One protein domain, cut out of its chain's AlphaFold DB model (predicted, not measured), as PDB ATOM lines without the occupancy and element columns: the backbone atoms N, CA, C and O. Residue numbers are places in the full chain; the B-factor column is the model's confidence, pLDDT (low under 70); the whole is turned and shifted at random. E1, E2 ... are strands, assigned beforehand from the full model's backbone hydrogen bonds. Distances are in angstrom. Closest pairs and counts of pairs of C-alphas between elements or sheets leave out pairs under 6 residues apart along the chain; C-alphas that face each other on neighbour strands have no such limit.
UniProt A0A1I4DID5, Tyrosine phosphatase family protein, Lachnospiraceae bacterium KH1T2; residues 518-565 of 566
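Overview. This is residues 518 to 565 of the 566 residues of the protein "Tyrosine phosphatase family protein" of Lachnospiraceae bacterium KH1T2 (UniProt A0A1I4DID5). Picture two small antiparallel sheets stacked as two layers, loosely face to face with their strands crossed at a slant: a meander of three short strands, E3, E4 and E5, and the two-strand hairpin E1 and E2. The long link, residues 533 to 543, first folds back beside E2, where residues 538 to 539 pair with it, and then crosses from one layer to the other. The printed part has 48 residues, with no named helix and five named strands in the order E1, E2, E3, E4, E5; the larger sheet has the order E3, E4, E5, and both sheets are antiparallel. The class is all strand, though only 20 of the 48 residues are in named strands. The whole is compact, with a radius of gyration of the C-alphas of 10.5 A and spans of 27 by 21 by 16 A.

Arrangement. Begin with the larger sheet at its inner strand, E4, residues 552 to 555. On it you find a meander, each strand the antiparallel neighbour of the one before, made with the edge strands E3, residues 544 to 546, and E5, residues 562 to 564. E3 and E4 form a hairpin at 156 degrees between their directions; look at N 545 and O 554, 2.9 A apart and within hydrogen-bond range. E4 and E5 form a hairpin at 160 degrees, with N 553 and O 563 at 2.8 A, within hydrogen-bond range. Now turn to the other sheet: E1, residues 518 to 521, and E2, residues 527 to 532, form an antiparallel hairpin at 171 degrees. Within hydrogen-bond range there are N 518 and O 531 at 2.9 A, and N 528 and O 520 at 2.8 A. Both E1 and E2 are apart from E3, E4 and E5.

Along the chain. Find C-alpha 552 at (81.772, 72.886, 100.408); from there E4 runs 9.6 A to C-alpha 555. E3 covers 7.0 A from Tyr 544 to Leu 546. E5 covers 6.9 A from Glu 562 and ends at C-alpha 564, at (79.837, 70.233, 97.552). E1 begins at C-alpha 518, at (84.313, 58.739, 100.347), and runs 9.9 A to Thr 521. E2, the longest strand with 6 residues, runs 14.0 A from Ile 527 to Asp 532.

Size, cuts and confidence. The two C-alphas farthest apart are those of Ser 535 and Asp 549, at 29.4 A. The printed part has no cut. The link from E2 to E3 is long, with 11 residues; those from E1 to E2 and from E3 to E4 are tight, and that from E4 to E5 is short. The mean pLDDT of the printed part is 88.2, and no printed residue is under 70.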
ATOM      1  N   GLU A 518      85.324  59.156  99.354       93.50
ATOM      2  CA  GLU A 518      84.313  58.739 100.347       93.50
ATOM      3  C   GLU A 518      84.339  59.690 101.558       93.50
ATOM      4  O   GLU A 518      85.323  59.751 102.307       93.50
ATOM      5  N   ILE A 519      83.235  60.407 101.792       93.12
ATOM      6  CA  ILE A 519      83.035  61.261 102.972       93.12
ATOM      7  C   ILE A 519      82.264  60.470 104.042       93.12
ATOM      8  O   ILE A 519      81.075  60.193 103.905       93.12
ATOM      9  N   GLU A 520      82.916  60.143 105.160       90.88
ATOM     10  CA  GLU A 520      82.218  59.651 106.351       90.88
ATOM     11  C   GLU A 520      81.851  60.807 107.281       90.88
ATOM     12  O   GLU A 520      82.733  61.544 107.738       90.88
ATOM     13  N   THR A 521      80.582  60.879 107.680       89.19
ATOM     14  CA  THR A 521      80.083  61.753 108.752       89.19
ATOM     15  C   THR A 521      79.972  61.031 110.110       89.19
ATOM     16  O   THR A 521      80.230  59.825 110.225       89.19
ATOM     17  N   ASP A 522      79.664  61.779 111.175       87.56
ATOM     18  CA  ASP A 522      79.293  61.268 112.502       87.56
ATOM     19  C   ASP A 522      77.781  61.401 112.796       87.56
ATOM     20  O   ASP A 522      77.004  61.846 111.954       87.56
ATOM     21  N   ASP A 523      77.351  61.000 114.001       85.81
ATOM     22  CA  ASP A 523      75.944  61.061 114.444       85.81
ATOM     23  C   ASP A 523      75.382  62.506 114.551       85.81
ATOM     24  O   ASP A 523      74.198  62.682 114.846       85.81
ATOM     25  N   GLU A 524      76.215  63.538 114.357       83.69
ATOM     26  CA  GLU A 524      75.845  64.961 114.295       83.69
ATOM     27  C   GLU A 524      76.123  65.560 112.894       83.69
ATOM     28  O   GLU A 524      76.319  66.772 112.775       83.69
ATOM     29  N   GLU A 525      76.158  64.706 111.859       79.94
ATOM     30  CA  GLU A 525      76.340  65.023 110.428       79.94
ATOM     31  C   GLU A 525      77.680  65.712 110.085       79.94
ATOM     32  O   GLU A 525      77.865  66.256 108.999       79.94
ATOM     33  N   LYS A 526      78.683  65.646 110.974       84.12
ATOM     34  CA  LYS A 526      79.994  66.288 110.758       84.12
ATOM     35  C   LYS A 526      80.984  65.347 110.100       84.12
ATOM     36  O   LYS A 526      81.107  64.195 110.505       84.12
ATOM     37  N   ILE A 527      81.780  65.873 109.168       88.25
ATOM     38  CA  ILE A 527      82.876  65.137 108.522       88.25
ATOM     39  C   ILE A 527      83.833  64.561 109.576       88.25
ATOM     40  O   ILE A 527      84.534  65.281 110.295       88.25
ATOM     41  N   LYS A 528      83.871  63.232 109.620       90.25
ATOM     42  CA  LYS A 528      84.664  62.387 110.516       90.25
ATOM     43  C   LYS A 528      85.938  61.894 109.829       90.25
ATOM     44  O   LYS A 528      86.995  61.859 110.465       90.25
ATOM     45  N   ARG A 529      85.861  61.556 108.538       92.56
ATOM     46  CA  ARG A 529      87.013  61.415 107.629       92.56
ATOM     47  C   ARG A 529      86.582  61.623 106.177       92.56
ATOM     48  O   ARG A 529      85.435  61.363 105.843       92.56
ATOM     49  N   ILE A 530      87.532  62.034 105.347       94.44
ATOM     50  CA  ILE A 530      87.451  61.948 103.886       94.44
ATOM     51  C   ILE A 530      88.495  60.909 103.466       94.44
ATOM     52  O   ILE A 530      89.587  60.876 104.048       94.44
ATOM     53  N   VAL A 531      88.161  60.049 102.513       93.19
ATOM     54  CA  VAL A 531      89.043  59.021 101.951       93.19
ATOM     55  C   VAL A 531      89.214  59.302 100.467       93.19
ATOM     56  O   VAL A 531      88.211  59.404  99.777       93.19
ATOM     57  N   ASP A 532      90.454  59.413 100.003       91.38
ATOM     58  CA  ASP A 532      90.809  59.397  98.578       91.38
ATOM     59  C   ASP A 532      90.643  57.963  98.056       91.38
ATOM     60  O   ASP A 532      91.225  57.035  98.628       91.38
ATOM     61  N   LEU A 533      89.796  57.761  97.044       88.69
ATOM     62  CA  LEU A 533      89.372  56.426  96.614       88.69
ATOM     63  C   LEU A 533      90.443  55.672  95.814       88.69
ATOM     64  O   LEU A 533      90.499  54.444  95.925       88.69
ATOM     65  N   ASP A 534      91.337  56.379  95.118       80.75
ATOM     66  CA  ASP A 534      92.455  55.773  94.376       80.75
ATOM     67  C   ASP A 534      93.472  55.118  95.316       80.75
ATOM     68  O   ASP A 534      93.778  53.926  95.215       80.75
ATOM     69  N   SER A 535      93.993  55.900  96.268       82.81
ATOM     70  CA  SER A 535      95.013  55.439  97.216       82.81
ATOM     71  C   SER A 535      94.426  54.711  98.434       82.81
ATOM     72  O   SER A 535      95.147  54.058  99.197       82.81
ATOM     73  N   GLY A 536      93.119  54.854  98.677       86.12
ATOM     74  CA  GLY A 536      92.458  54.454  99.921       86.12
ATOM     75  C   GLY A 536      92.926  55.248 101.152       86.12
ATOM     76  O   GLY A 536      92.672  54.832 102.292       86.12
ATOM     77  N   ALA A 537      93.654  56.355 100.967       87.50
ATOM     78  CA  ALA A 537      94.239  57.131 102.052       87.50
ATOM     79  C   ALA A 537      93.225  58.086 102.695       87.50
ATOM     80  O   ALA A 537      92.386  58.698 102.044       87.50
ATOM     81  N   VAL A 538      93.336  58.284 104.012       91.56
ATOM     82  CA  VAL A 538      92.534  59.301 104.710       91.56
ATOM     83  C   VAL A 538      93.133  60.685 104.464       91.56
ATOM     84  O   VAL A 538      94.216  60.995 104.983       91.56
ATOM     85  N   ILE A 539      92.406  61.534 103.733       92.88
ATOM     86  CA  ILE A 539      92.803  62.918 103.469       92.88
ATOM     87  C   ILE A 539      92.877  63.668 104.804       92.88
ATOM     88  O   ILE A 539      91.942  63.708 105.612       92.88
ATOM     89  N   ARG A 540      94.049  64.241 105.091       91.38
ATOM     90  CA  ARG A 540      94.342  64.868 106.388       91.38
ATOM     91  C   ARG A 540      93.734  66.265 106.437       91.38
ATOM     92  O   ARG A 540      93.860  67.009 105.479       91.38
ATOM     93  N   ARG A 541      93.226  66.706 107.597       90.25
ATOM     94  CA  ARG A 541      92.648  68.060 107.815       90.25
ATOM     95  C   ARG A 541      93.628  69.243 107.631       90.25
ATOM     96  O   ARG A 541      93.248  70.384 107.854       90.25
ATOM     97  N   ARG A 542      94.883  68.999 107.224       91.38
ATOM     98  CA  ARG A 542      95.775  70.041 106.671       91.38
ATOM     99  C   ARG A 542      95.523  70.312 105.177       91.38
ATOM    100  O   ARG A 542      95.807  71.409 104.715       91.38
ATOM    101  N   ASN A 543      94.963  69.342 104.457       92.31
ATOM    102  CA  ASN A 543      94.775  69.351 103.006       92.31
ATOM    103  C   ASN A 543      93.364  69.753 102.570       92.31
ATOM    104  O   ASN A 543      93.034  69.665 101.397       92.31
ATOM    105  N   TYR A 544      92.505  70.136 103.509       93.12
ATOM    106  CA  TYR A 544      91.193  70.680 103.198       93.12
ATOM    107  C   TYR A 544      90.713  71.579 104.328       93.12
ATOM    108  O   TYR A 544      91.117  71.437 105.489       93.12
ATOM    109  N   HIS A 545      89.823  72.491 103.984       91.44
ATOM    110  CA  HIS A 545      88.977  73.210 104.921       91.44
ATOM    111  C   HIS A 545      87.514  73.062 104.507       91.44
ATOM    112  O   HIS A 545      87.201  72.262 103.632       91.44
ATOM    113  N   LEU A 546      86.630  73.733 105.234       89.75
ATOM    114  CA  LEU A 546      85.296  74.038 104.736       89.75
ATOM    115  C   LEU A 546      85.287  75.530 104.409       89.75
ATOM    116  O   LEU A 546      86.113  76.263 104.969       89.75
ATOM    117  N   ASP A 547      84.373  75.937 103.542       86.50
ATOM    118  CA  ASP A 547      83.960  77.330 103.396       86.50
ATOM    119  C   ASP A 547      83.307  77.860 104.699       86.50
ATOM    120  O   ASP A 547      83.181  77.144 105.707       86.50
ATOM    121  N   ASP A 548      82.909  79.134 104.706       82.12
ATOM    122  CA  ASP A 548      82.344  79.778 105.896       82.12
ATOM    123  C   ASP A 548      80.927  79.274 106.244       82.12
ATOM    124  O   ASP A 548      80.626  79.043 107.431       82.12
ATOM    125  N   ASP A 549      80.079  78.997 105.250       85.62
ATOM    126  CA  ASP A 549      78.731  78.451 105.447       85.62
ATOM    127  C   ASP A 549      78.760  76.937 105.734       85.62
ATOM    128  O   ASP A 549      78.030  76.478 106.625       85.62
ATOM    129  N   LYS A 550      79.755  76.224 105.185       84.44
ATOM    130  CA  LYS A 550      80.031  74.771 105.267       84.44
ATOM    131  C   LYS A 550      79.199  73.928 104.300       84.44
ATOM    132  O   LYS A 550      78.838  72.800 104.638       84.44
ATOM    133  N   THR A 551      78.919  74.468 103.120       85.00
ATOM    134  CA  THR A 551      78.334  73.738 101.986       85.00
ATOM    135  C   THR A 551      79.389  73.049 101.117       85.00
ATOM    136  O   THR A 551      79.040  72.125 100.393       85.00
ATOM    137  N   LYS A 552      80.673  73.427 101.220       88.25
ATOM    138  CA  LYS A 552      81.772  72.886 100.408       88.25
ATOM    139  C   LYS A 552      82.973  72.414 101.224       88.25
ATOM    140  O   LYS A 552      83.363  72.992 102.243       88.25
ATOM    141  N   ILE A 553      83.653  71.394 100.709       91.06
ATOM    142  CA  ILE A 553      85.037  71.059 101.044       91.06
ATOM    143  C   ILE A 553      85.952  71.751 100.035       91.06
ATOM    144  O   ILE A 553      85.903  71.443  98.850       91.06
ATOM    145  N   ILE A 554      86.846  72.619 100.514       88.62
ATOM    146  CA  ILE A 554      87.871  73.262  99.677       88.62
ATOM    147  C   ILE A 554      89.231  72.629  99.999       88.62
ATOM    148  O   ILE A 554      89.737  72.772 101.128       88.62
ATOM    149  N   PHE A 555      89.814  71.918  99.030       90.38
ATOM    150  CA  PHE A 555      91.092  71.209  99.158       90.38
ATOM    151  C   PHE A 555      92.304  72.153  99.041       90.38
ATOM    152  O   PHE A 555      92.180  73.302  98.628       90.38
ATOM    153  N   LYS A 556      93.472  71.706  99.530       87.94
ATOM    154  CA  LYS A 556      94.760  72.430  99.487       87.94
ATOM    155  C   LYS A 556      95.967  71.542  99.821       87.94
ATOM    156  O   LYS A 556      95.836  70.427 100.328       87.94
ATOM    157  N   ASN A 557      97.170  72.102  99.679       88.19
ATOM    158  CA  ASN A 557      98.466  71.462  99.941       88.19
ATOM    159  C   ASN A 557      98.746  70.270  99.017       88.19
ATOM    160  O   ASN A 557      99.288  70.495  97.949       88.19
ATOM    161  N   ASP A 558      98.420  69.032  99.415       88.50
ATOM    162  CA  ASP A 558      98.659  67.849  98.563       88.50
ATOM    163  C   ASP A 558      97.499  67.565  97.589       88.50
ATOM    164  O   ASP A 558      97.642  66.754  96.684       88.50
ATOM    165  N   TYR A 559      96.349  68.210  97.794       89.06
ATOM    166  CA  TYR A 559      95.123  68.056  97.008       89.06
ATOM    167  C   TYR A 559      94.601  69.452  96.628       89.06
ATOM    168  O   TYR A 559      94.919  70.422  97.317       89.06
ATOM    169  N   ILE A 560      93.797  69.556  95.577       85.62
ATOM    170  CA  ILE A 560      93.214  70.794  95.028       85.62
ATOM    171  C   ILE A 560      91.794  70.523  94.508       85.62
ATOM    172  O   ILE A 560      91.378  69.372  94.388       85.62
ATOM    173  N   GLY A 561      91.053  71.595  94.223       83.19
ATOM    174  CA  GLY A 561      89.644  71.543  93.842       83.19
ATOM    175  C   GLY A 561      88.690  71.759  95.021       83.19
ATOM    176  O   GLY A 561      89.095  71.998  96.166       83.19
ATOM    177  N   GLU A 562      87.402  71.679  94.718       87.38
ATOM    178  CA  GLU A 562      86.302  71.828  95.668       87.38
ATOM    179  C   GLU A 562      85.148  70.880  95.329       87.38
ATOM    180  O   GLU A 562      84.887  70.612  94.151       87.38
ATOM    181  N   VAL A 563      84.486  70.400  96.384       87.50
ATOM    182  CA  VAL A 563      83.398  69.410  96.363       87.50
ATOM    183  C   VAL A 563      82.280  69.879  97.293       87.50
ATOM    184  O   VAL A 563      82.542  70.197  98.457       87.50
ATOM    185  N   ASP A 564      81.047  69.892  96.798       84.75
ATOM    186  CA  ASP A 564      79.837  70.233  97.552       84.75
ATOM    187  C   ASP A 564      79.407  69.128  98.549       84.75
ATOM    188  O   ASP A 564      79.883  67.992  98.510       84.75
ATOM    189  N   LEU A 565      78.536  69.473  99.501       81.06
ATOM    190  CA  LEU A 565      78.116  68.617 100.625       81.06
ATOM    191  C   LEU A 565      76.596  68.351 100.691       81.06
ATOM    192  O   LEU A 565      76.115  67.924 101.746       81.06
TER     193      LEU A 565